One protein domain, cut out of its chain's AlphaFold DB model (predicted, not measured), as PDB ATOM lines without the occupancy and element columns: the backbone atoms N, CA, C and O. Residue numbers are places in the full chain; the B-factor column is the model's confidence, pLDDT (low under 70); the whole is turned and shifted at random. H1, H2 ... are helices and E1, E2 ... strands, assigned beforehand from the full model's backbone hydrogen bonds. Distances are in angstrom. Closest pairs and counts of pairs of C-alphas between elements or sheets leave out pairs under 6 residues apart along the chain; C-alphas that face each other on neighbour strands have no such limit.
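AT A GLANCE: This is residues 5 to 82 of the 83 residues of an uncharacterized protein of Amphritea opalescens (UniProt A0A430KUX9). This is an open, loosely built frame in which the long helix H3 joins two separate strand hairpins, E1 with E2 near its first end and E3 with E4 beyond its last. H2 packs on the first end of H3 and near E2, while H1 lies off by itself. The 78 printed residues hold four named helices and four named strands, in the order H1 H2 E1 E2 H3 H4 E3 E4. The class is mixed, helices and strands, with two antiparallel sheets, E1 - E2 and E3 - E4; the whole is loose, with a radius of gyration of the C-alphas of 16.5 A and spans of 47 by 32 by 27 A.

HOW THE PARTS SIT: Start at H1, residues 5 to 12, which is apart from H2, residues 18 to 26. Next comes the hairpin of E1, residues 28 to 31, and E2, residues 37 to 40, where N 30 and O 38 are 2.8 A apart, within hydrogen-bond range. The closest C-alphas of H2 and E2, Ile 23 and Arg 40, are 6.0 A apart. H3, residues 43 to 58, touches H2 with residues 45 to 49 alone, at a steep tilt of 65 degrees, opposite ways; the closest C-alphas, Tyr 26 and Ala 45, are 5.4 A apart. H4, residues 60 to 63, is close to H3 but not clearly touching, the closest C-alphas, Val 56 and Leu 63, being 7.9 A apart. In the hairpin of E3, residues 66 to 70, and E4, residues 76 to 81, look for N 69 and O 78 at 2.8 A, within hydrogen-bond range. In H1, H2 and H3 every O i to N i+4 pair is within range; H4 is too short for one.

IN THESE COORDINATES: Find C-alpha 5 at (227.889, 209.496, 309.174), where H1 begins. H3 runs 22.6 A from C-alpha 43 at (246.719, 221.089, 292.499), and E4 runs 14.8 A to C-alpha 81 at (266.383, 198.125, 306.852).

THE WHOLE: The C-alphas farthest apart, of Lys 33 and Lys 82, are 48.5 A apart. Residues 50 to 55, which belong to H3, stand free. The printed part has no cut, each link between named elements is tight, and no printed residue is under 70 in pLDDT.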
ATOM      1  N   HIS A   5     228.305 208.589 310.240       96.06
ATOM      2  CA  HIS A   5     227.889 209.496 309.174       96.06
ATOM      3  C   HIS A   5     228.991 209.655 308.118       96.06
ATOM      4  O   HIS A   5     228.703 209.546 306.928       96.06
ATOM      5  N   ALA A   6     230.240 209.874 308.537       95.25
ATOM      6  CA  ALA A   6     231.374 210.006 307.627       95.25
ATOM      7  C   ALA A   6     231.620 208.716 306.827       95.25
ATOM      8  O   ALA A   6     231.705 208.787 305.604       95.25
ATOM      9  N   GLU A   7     231.624 207.552 307.481       96.50
ATOM     10  CA  GLU A   7     231.780 206.236 306.833       96.50
ATOM     11  C   GLU A   7     230.739 206.022 305.724       96.50
ATOM     12  O   GLU A   7     231.078 205.735 304.574       96.50
ATOM     13  N   LYS A   8     229.458 206.275 306.028       97.75
ATOM     14  CA  LYS A   8     228.374 206.189 305.040       97.75
ATOM     15  C   LYS A   8     228.598 207.138 303.857       97.75
ATOM     16  O   LYS A   8     228.286 206.789 302.720       97.75
ATOM     17  N   ARG A   9     229.122 208.346 304.098       97.69
ATOM     18  CA  ARG A   9     229.381 209.340 303.041       97.69
ATOM     19  C   ARG A   9     230.570 208.970 302.164       97.69
ATOM     20  O   ARG A   9     230.501 209.248 300.968       97.69
ATOM     21  N   LEU A  10     231.610 208.349 302.721       97.06
ATOM     22  CA  LEU A  10     232.724 207.795 301.947       97.06
ATOM     23  C   LEU A  10     232.213 206.732 300.976       97.06
ATOM     24  O   LEU A  10     232.424 206.852 299.769       97.06
ATOM     25  N   GLN A  11     231.431 205.775 301.489       97.19
ATOM     26  CA  GLN A  11     230.839 204.706 300.687       97.19
ATOM     27  C   GLN A  11     229.944 205.260 299.568       97.19
ATOM     28  O   GLN A  11     230.128 204.926 298.402       97.19
ATOM     29  N   GLN A  12     229.006 206.154 299.900       98.38
ATOM     30  CA  GLN A  12     228.079 206.753 298.927       98.38
ATOM     31  C   GLN A  12     228.775 207.534 297.806       98.38
ATOM     32  O   GLN A  12     228.186 207.732 296.747       98.38
ATOM     33  N   ARG A  13     229.992 208.026 298.049       97.94
ATOM     34  CA  ARG A  13     230.762 208.834 297.096       97.94
ATOM     35  C   ARG A  13     231.898 208.057 296.437       97.94
ATOM     36  O   ARG A  13     232.669 208.670 295.706       97.94
ATOM     37  N   ALA A  14     232.004 206.753 296.701       97.25
ATOM     38  CA  ALA A  14     233.112 205.915 296.254       97.25
ATOM     39  C   ALA A  14     234.486 206.535 296.580       97.25
ATOM     40  O   ALA A  14     235.393 206.531 295.751       97.25
ATOM     41  N   ILE A  15     234.623 207.112 297.780       96.75
ATOM     42  CA  ILE A  15     235.885 207.678 298.268       96.75
ATOM     43  C   ILE A  15     236.572 206.606 299.124       96.75
ATOM     44  O   ILE A  15     236.025 206.261 300.174       96.75
ATOM     45  N   PRO A  16     237.744 206.090 298.708       95.81
ATOM     46  CA  PRO A  16     238.527 205.162 299.519       95.81
ATOM     47  C   PRO A  16     238.984 205.815 300.825       95.81
ATOM     48  O   PRO A  16     239.270 207.015 300.855       95.81
ATOM     49  N   GLU A  17     239.076 205.044 301.904       94.25
ATOM     50  CA  GLU A  17     239.450 205.571 303.221       94.25
ATOM     51  C   GLU A  17     240.898 206.090 303.246       94.25
ATOM     52  O   GLU A  17     241.189 207.098 303.891       94.25
ATOM     53  N   GLU A  18     241.789 205.500 302.447       94.31
ATOM     54  CA  GLU A  18     243.184 205.921 302.281       94.31
ATOM     55  C   GLU A  18     243.289 207.375 301.803       94.31
ATOM     56  O   GLU A  18     244.235 208.088 302.146       94.31
ATOM     57  N   MET A  19     242.285 207.862 301.061       95.50
ATOM     58  CA  MET A  19     242.244 209.261 300.645       95.50
ATOM     59  C   MET A  19     242.170 210.222 301.829       95.50
ATOM     60  O   MET A  19     242.667 211.341 301.710       95.50
ATOM     61  N   LEU A  20     241.611 209.812 302.970       95.31
ATOM     62  CA  LEU A  20     241.604 210.638 304.176       95.31
ATOM     63  C   LEU A  20     243.005 210.806 304.758       95.31
ATOM     64  O   LEU A  20     243.366 211.916 305.146       95.31
ATOM     65  N   LEU A  21     243.818 209.744 304.750       94.25
ATOM     66  CA  LEU A  21     245.225 209.820 305.147       94.25
ATOM     67  C   LEU A  21     245.990 210.762 304.214       94.25
ATOM     68  O   LEU A  21     246.716 211.640 304.675       94.25
ATOM     69  N   PHE A  22     245.778 210.654 302.901       96.50
ATOM     70  CA  PHE A  22     246.438 211.543 301.945       96.50
ATOM     71  C   PHE A  22     245.993 213.004 302.076       96.50
ATOM     72  O   PHE A  22     246.829 213.900 301.981       96.50
ATOM     73  N   ILE A  23     244.707 213.264 302.332       96.81
ATOM     74  CA  ILE A  23     244.206 214.615 302.621       96.81
ATOM     75  C   ILE A  23     244.820 215.148 303.920       96.81
ATOM     76  O   ILE A  23     245.217 216.307 303.956       96.81
ATOM     77  N   SER A  24     244.953 214.322 304.958       94.31
ATOM     78  CA  SER A  24     245.572 214.739 306.220       94.31
ATOM     79  C   SER A  24     247.063 215.058 306.077       94.31
ATOM     80  O   SER A  24     247.555 215.945 306.766       94.31
ATOM     81  N   LEU A  25     247.786 214.329 305.221       95.81
ATOM     82  CA  LEU A  25     249.236 214.477 305.052       95.81
ATOM     83  C   LEU A  25     249.626 215.583 304.060       95.81
ATOM     84  O   LEU A  25     250.649 216.234 304.245       95.81
ATOM     85  N   TYR A  26     248.844 215.775 302.993       97.44
ATOM     86  CA  TYR A  26     249.182 216.695 301.895       97.44
ATOM     87  C   TYR A  26     248.201 217.853 301.736       97.44
ATOM     88  O   TYR A  26     248.499 218.808 301.018       97.44
ATOM     89  N   GLY A  27     247.000 217.732 302.297       96.50
ATOM     90  CA  GLY A  27     245.935 218.704 302.117       96.50
ATOM     91  C   GLY A  27     246.231 220.027 302.803       96.50
ATOM     92  O   GLY A  27     247.022 220.125 303.736       96.50
ATOM     93  N   GLU A  28     245.552 221.056 302.322       96.62
ATOM     94  CA  GLU A  28     245.528 222.362 302.960       96.62
ATOM     95  C   GLU A  28     244.250 222.470 303.789       96.62
ATOM     96  O   GLU A  28     243.179 222.019 303.367       96.62
ATOM     97  N   GLU A  29     244.382 223.060 304.972       96.50
ATOM     98  CA  GLU A  29     243.266 223.360 305.857       96.50
ATOM     99  C   GLU A  29     242.677 224.729 305.509       96.50
ATOM    100  O   GLU A  29     243.394 225.720 305.358       96.50
ATOM    101  N   VAL A  30     241.355 224.786 305.383       96.25
ATOM    102  CA  VAL A  30     240.608 226.013 305.123       96.25
ATOM    103  C   VAL A  30     239.533 226.158 306.189       96.25
ATOM    104  O   VAL A  30     238.610 225.345 306.265       96.25
ATOM    105  N   ALA A  31     239.638 227.212 306.997       96.56
ATOM    106  CA  ALA A  31     238.630 227.536 307.998       96.56
ATOM    107  C   ALA A  31     237.264 227.794 307.338       96.56
ATOM    108  O   ALA A  31     237.153 228.516 306.344       96.56
ATOM    109  N   GLN A  32     236.220 227.211 307.913       96.25
ATOM    110  CA  GLN A  32     234.832 227.349 307.491       96.25
ATOM    111  C   GLN A  32     234.028 228.100 308.556       96.25
ATOM    112  O   GLN A  32     234.444 228.279 309.704       96.25
ATOM    113  N   LYS A  33     232.820 228.536 308.185       94.00
ATOM    114  CA  LYS A  33     231.887 229.124 309.154       94.00
ATOM    115  C   LYS A  33     231.510 228.092 310.224       94.00
ATOM    116  O   LYS A  33     231.420 226.897 309.950       94.00
ATOM    117  N   GLY A  34     231.261 228.572 311.443       92.44
ATOM    118  CA  GLY A  34     230.834 227.722 312.558       92.44
ATOM    119  C   GLY A  34     231.959 226.922 313.225       92.44
ATOM    120  O   GLY A  34     231.670 225.903 313.839       92.44
ATOM    121  N   GLY A  35     233.220 227.354 313.093       93.62
ATOM    122  CA  GLY A  35     234.367 226.727 313.766       93.62
ATOM    123  C   GLY A  35     234.768 225.362 313.200       93.62
ATOM    124  O   GLY A  35     235.417 224.581 313.884       93.62
ATOM    125  N   SER A  36     234.345 225.057 311.971       94.44
ATOM    126  CA  SER A  36     234.730 223.831 311.272       94.44
ATOM    127  C   SER A  36     235.860 224.106 310.280       94.44
ATOM    128  O   SER A  36     236.095 225.250 309.892       94.44
ATOM    129  N   HIS A  37     236.566 223.054 309.874       95.81
ATOM    130  CA  HIS A  37     237.709 223.142 308.969       95.81
ATOM    131  C   HIS A  37     237.507 222.163 307.809       95.81
ATOM    132  O   HIS A  37     237.143 221.003 308.011       95.81
ATOM    133  N   GLU A  38     237.705 222.639 306.582       95.56
ATOM    134  CA  GLU A  38     237.747 221.802 305.385       95.56
ATOM    135  C   GLU A  38     239.208 221.468 305.082       95.56
ATOM    136  O   GLU A  38     240.014 222.369 304.865       95.56
ATOM    137  N   HIS A  39     239.538 220.181 305.002       96.69
ATOM    138  CA  HIS A  39     240.825 219.734 304.478       96.69
ATOM    139  C   HIS A  39     240.645 219.284 303.034       96.69
ATOM    140  O   HIS A  39     239.793 218.442 302.737       96.69
ATOM    141  N   ARG A  40     241.451 219.833 302.122       96.00
ATOM    142  CA  ARG A  40     241.344 219.521 300.691       96.00
ATOM    143  C   ARG A  40     242.698 219.487 300.001       96.00
ATOM    144  O   ARG A  40     243.614 220.226 300.346       96.00
ATOM    145  N   LEU A  41     242.810 218.658 298.966       97.12
ATOM    146  CA  LEU A  41     244.002 218.608 298.121       97.12
ATOM    147  C   LEU A  41     243.960 219.724 297.072       97.12
ATOM    148  O   LEU A  41     243.076 219.760 296.214       97.12
ATOM    149  N   THR A  42     244.955 220.608 297.088       97.06
ATOM    150  CA  THR A  42     245.185 221.566 295.999       97.06
ATOM    151  C   THR A  42     245.909 220.911 294.825       97.06
ATOM    152  O   THR A  42     246.491 219.833 294.941       97.06
ATOM    153  N   LYS A  43     245.945 221.577 293.662       97.44
ATOM    154  CA  LYS A  43     246.719 221.089 292.499       97.44
ATOM    155  C   LYS A  43     248.191 220.837 292.851       97.44
ATOM    156  O   LYS A  43     248.794 219.888 292.351       97.44
ATOM    157  N   ARG A  44     248.759 221.677 293.724       97.12
ATOM    158  CA  ARG A  44     250.126 221.528 294.231       97.12
ATOM    159  C   ARG A  44     250.251 220.289 295.119       97.12
ATOM    160  O   ARG A  44     251.147 219.486 294.870       97.12
ATOM    161  N   ALA A  45     249.339 220.109 296.075       97.12
ATOM    162  CA  ALA A  45     249.296 218.933 296.944       97.12
ATOM    163  C   ALA A  45     249.165 217.627 296.144       97.12
ATOM    164  O   ALA A  45     249.933 216.694 296.353       97.12
ATOM    165  N   VAL A  46     248.279 217.588 295.141       97.81
ATOM    166  CA  VAL A  46     248.119 216.424 294.250       97.81
ATOM    167  C   VAL A  46     249.416 216.109 293.501       97.81
ATOM    168  O   VAL A  46     249.773 214.941 293.347       97.81
ATOM    169  N   LYS A  47     250.147 217.128 293.031       98.00
ATOM    170  CA  LYS A  47     251.434 216.924 292.348       98.00
ATOM    171  C   LYS A  47     252.489 216.333 293.290       98.00
ATOM    172  O   LYS A  47     253.230 215.451 292.861       98.00
ATOM    173  N   ALA A  48     252.550 216.801 294.538       97.44
ATOM    174  CA  ALA A  48     253.450 216.264 295.557       97.44
ATOM    175  C   ALA A  48     253.093 214.810 295.905       97.44
ATOM    176  O   ALA A  48     253.925 213.926 295.723       97.44
ATOM    177  N   LEU A  49     251.824 214.546 296.233       97.38
ATOM    178  CA  LEU A  49     251.316 213.206 296.532       97.38
ATOM    179  C   LEU A  49     251.638 212.205 295.414       97.38
ATOM    180  O   LEU A  49     252.146 211.118 295.672       97.38
ATOM    181  N   ARG A  50     251.401 212.577 294.148       97.62
ATOM    182  CA  ARG A  50     251.730 211.719 292.997       97.62
ATOM    183  C   ARG A  50     253.221 211.405 292.899       97.62
ATOM    184  O   ARG A  50     253.578 210.287 292.538       97.62
ATOM    185  N   LYS A  51     254.087 212.385 293.170       97.38
ATOM    186  CA  LYS A  51     255.543 212.202 293.132       97.38
ATOM    187  C   LYS A  51     255.988 211.206 294.204       97.38
ATOM    188  O   LYS A  51     256.765 210.304 293.895       97.38
ATOM    189  N   ASP A  52     255.473 211.348 295.418       96.00
ATOM    190  CA  ASP A  52     255.895 210.533 296.555       96.00
ATOM    191  C   ASP A  52     255.339 209.108 296.461       96.00
ATOM    192  O   ASP A  52     256.100 208.151 296.606       96.00
ATOM    193  N   LEU A  53     254.071 208.942 296.061       95.62
ATOM    194  CA  LEU A  53     253.506 207.622 295.758       95.62
ATOM    195  C   LEU A  53     254.278 206.914 294.645       95.62
ATOM    196  O   LEU A  53     254.572 205.728 294.766       95.62
ATOM    197  N   LYS A  54     254.658 207.628 293.577       96.75
ATOM    198  CA  LYS A  54     255.472 207.044 292.504       96.75
ATOM    199  C   LYS A  54     256.805 206.524 293.040       96.75
ATOM    200  O   LYS A  54     257.190 205.416 292.686       96.75
ATOM    201  N   LYS A  55     257.489 207.291 293.893       93.88
ATOM    202  CA  LYS A  55     258.763 206.875 294.496       93.88
ATOM    203  C   LYS A  55     258.591 205.622 295.357       93.88
ATOM    204  O   LYS A  55     259.389 204.701 295.236       93.88
ATOM    205  N   VAL A  56     257.551 205.575 296.191       92.44
ATOM    206  CA  VAL A  56     257.260 204.404 297.032       92.44
ATOM    207  C   VAL A  56     256.960 203.184 296.169       92.44
ATOM    208  O   VAL A  56     257.584 202.149 296.359       92.44
ATOM    209  N   LEU A  57     256.080 203.312 295.174       95.25
ATOM    210  CA  LEU A  57     255.718 202.207 294.282       95.25
ATOM    211  C   LEU A  57     256.915 201.684 293.477       95.25
ATOM    212  O   LEU A  57     257.039 200.481 293.290       95.25
ATOM    213  N   GLN A  58     257.810 202.567 293.024       96.69
ATOM    214  CA  GLN A  58     259.009 202.178 292.273       96.69
ATOM    215  C   GLN A  58     260.025 201.385 293.100       96.69
ATOM    216  O   GLN A  58     260.811 200.633 292.532       96.69
ATOM    217  N   HIS A  59     260.030 201.567 294.419       94.19
ATOM    218  CA  HIS A  59     261.014 200.969 295.317       94.19
ATOM    219  C   HIS A  59     260.373 200.052 296.360       94.19
ATOM    220  O   HIS A  59     261.046 199.676 297.317       94.19
ATOM    221  N   LEU A  60     259.098 199.686 296.192       93.81
ATOM    222  CA  LEU A  60     258.314 199.017 297.229       93.81
ATOM    223  C   LEU A  60     258.985 197.728 297.701       93.81
ATOM    224  O   LEU A  60     259.184 197.557 298.899       93.81
ATOM    225  N   ASP A  61     259.427 196.885 296.769       93.19
ATOM    226  CA  ASP A  61     260.090 195.621 297.098       93.19
ATOM    227  C   ASP A  61     261.388 195.854 297.879       93.19
ATOM    228  O   ASP A  61     261.616 195.225 298.911       93.19
ATOM    229  N   SER A  62     262.205 196.827 297.458       91.12
ATOM    230  CA  SER A  62     263.456 197.178 298.150       91.12
ATOM    231  C   SER A  62     263.249 197.867 299.502       91.12
ATOM    232  O   SER A  62     264.131 197.828 300.353       91.12
ATOM    233  N   LEU A  63     262.100 198.516 299.697       92.25
ATOM    234  CA  LEU A  63     261.738 199.214 300.929       92.25
ATOM    235  C   LEU A  63     260.887 198.341 301.860       92.25
ATOM    236  O   LEU A  63     260.627 198.753 302.988       92.25
ATOM    237  N   SER A  64     260.464 197.151 301.427       92.19
ATOM    238  CA  SER A  64     259.535 196.279 302.161       92.19
ATOM    239  C   SER A  64     260.073 195.803 303.516       92.19
ATOM    240  O   SER A  64     259.300 195.493 304.418       92.19
ATOM    241  N   ASN A  65     261.395 195.801 303.684       94.38
ATOM    242  CA  ASN A  65     262.080 195.471 304.928       94.38
ATOM    243  C   ASN A  65     262.399 196.706 305.795       94.38
ATOM    244  O   ASN A  65     263.139 196.584 306.773       94.38
ATOM    245  N   THR A  66     261.888 197.889 305.447       95.38
ATOM    246  CA  THR A  66     262.105 199.110 306.234       95.38
ATOM    247  C   THR A  66     261.291 199.062 307.524       95.38
ATOM    248  O   THR A  66     260.126 198.668 307.521       95.38
ATOM    249  N   TYR A  67     261.881 199.508 308.627       95.06
ATOM    250  CA  TYR A  67     261.204 199.682 309.908       95.06
ATOM    251  C   TYR A  67     261.500 201.062 310.494       95.06
ATOM    252  O   TYR A  67     262.489 201.708 310.144       95.06
ATOM    253  N   VAL A  68     260.644 201.495 311.415       96.81
ATOM    254  CA  VAL A  68     260.837 202.695 312.232       96.81
ATOM    255  C   VAL A  68     260.842 202.299 313.704       96.81
ATOM    256  O   VAL A  68     260.150 201.361 314.095       96.81
ATOM    257  N   ILE A  69     261.633 202.996 314.517       96.69
ATOM    258  CA  ILE A  69     261.590 202.887 315.974       96.69
ATOM    259  C   ILE A  69     260.936 204.158 316.500       96.69
ATOM    260  O   ILE A  69     261.422 205.266 316.260       96.69
ATOM    261  N   GLU A  70     259.834 203.981 317.214       97.50
ATOM    262  CA  GLU A  70     259.135 205.040 317.928       97.50
ATOM    263  C   GLU A  70     259.642 205.087 319.374       97.50
ATOM    264  O   GLU A  70     259.738 204.061 320.047       97.50
ATOM    265  N   GLY A  71     260.038 206.274 319.829       93.81
ATOM    266  CA  GLY A  71     260.415 206.537 321.213       93.81
ATOM    267  C   GLY A  71     259.207 206.902 322.075       93.81
ATOM    268  O   GLY A  71     258.054 206.665 321.724       93.81
ATOM    269  N   THR A  72     259.458 207.533 323.218       93.19
ATOM    270  CA  THR A  72     258.381 208.076 324.055       93.19
ATOM    271  C   THR A  72     257.640 209.204 323.327       93.19
ATOM    272  O   THR A  72     258.247 209.969 322.579       93.19
ATOM    273  N   GLU A  73     256.337 209.346 323.588       92.31
ATOM    274  CA  GLU A  73     255.477 210.413 323.035       92.31
ATOM    275  C   GLU A  73     255.229 210.362 321.514       92.31
ATOM    276  O   GLU A  73     254.947 211.394 320.905       92.31
ATOM    277  N   GLY A  74     255.328 209.198 320.864       90.38
ATOM    278  CA  GLY A  74     254.974 209.092 319.441       90.38
ATOM    279  C   GLY A  74     256.031 209.620 318.470       90.38
ATOM    280  O   GLY A  74     255.767 209.766 317.276       90.38
ATOM    281  N   LYS A  75     257.232 209.951 318.959       93.44
ATOM    282  CA  LYS A  75     258.314 210.491 318.128       93.44
ATOM    283  C   LYS A  75     259.110 209.355 317.500       93.44
ATOM    284  O   LYS A  75     259.684 208.534 318.209       93.44
ATOM    285  N   ILE A  76     259.213 209.347 316.175       95.31
ATOM    286  CA  ILE A  76     260.128 208.443 315.471       95.31
ATOM    287  C   ILE A  76     261.569 208.857 315.786       95.31
ATOM    288  O   ILE A  76     261.973 209.977 315.480       95.31
ATOM    289  N   ILE A  77     262.332 207.955 316.405       96.62
ATOM    290  CA  ILE A  77     263.724 208.203 316.806       96.62
ATOM    291  C   ILE A  77     264.733 207.675 315.785       96.62
ATOM    292  O   ILE A  77     265.825 208.223 315.672       96.62
ATOM    293  N   THR A  78     264.389 206.627 315.029       96.62
ATOM    294  CA  THR A  78     265.231 206.119 313.936       96.62
ATOM    295  C   THR A  78     264.427 205.282 312.937       96.62
ATOM    296  O   THR A  78     263.295 204.884 313.214       96.62
ATOM    297  N   ALA A  79     265.020 205.014 311.774       96.50
ATOM    298  CA  ALA A  79     264.518 204.108 310.748       96.50
ATOM    299  C   ALA A  79     265.678 203.294 310.158       96.50
ATOM    300  O   ALA A  79     266.818 203.760 310.136       96.50
ATOM    301  N   GLY A  80     265.402 202.089 309.665       95.19
ATOM    302  CA  GLY A  80     266.428 201.213 309.102       95.19
ATOM    303  C   GLY A  80     265.857 200.127 308.202       95.19
ATOM    304  O   GLY A  80     264.644 200.017 308.047       95.19
ATOM    305  N   HIS A  81     266.741 199.315 307.623       95.12
ATOM    306  CA  HIS A  81     266.383 198.125 306.852       95.12
ATOM    307  C   HIS A  81     266.641 196.870 307.679       95.12
ATOM    308  O   HIS A  81     267.670 196.751 308.345       95.12
ATOM    309  N   LYS A  82     265.710 195.921 307.635       90.25
ATOM    310  CA  LYS A  82     265.899 194.590 308.199       90.25
ATOM    311  C   LYS A  82     266.714 193.751 307.211       90.25
ATOM    312  O   LYS A  82     266.266 193.538 306.086       90.25
TER     313      LYS A  82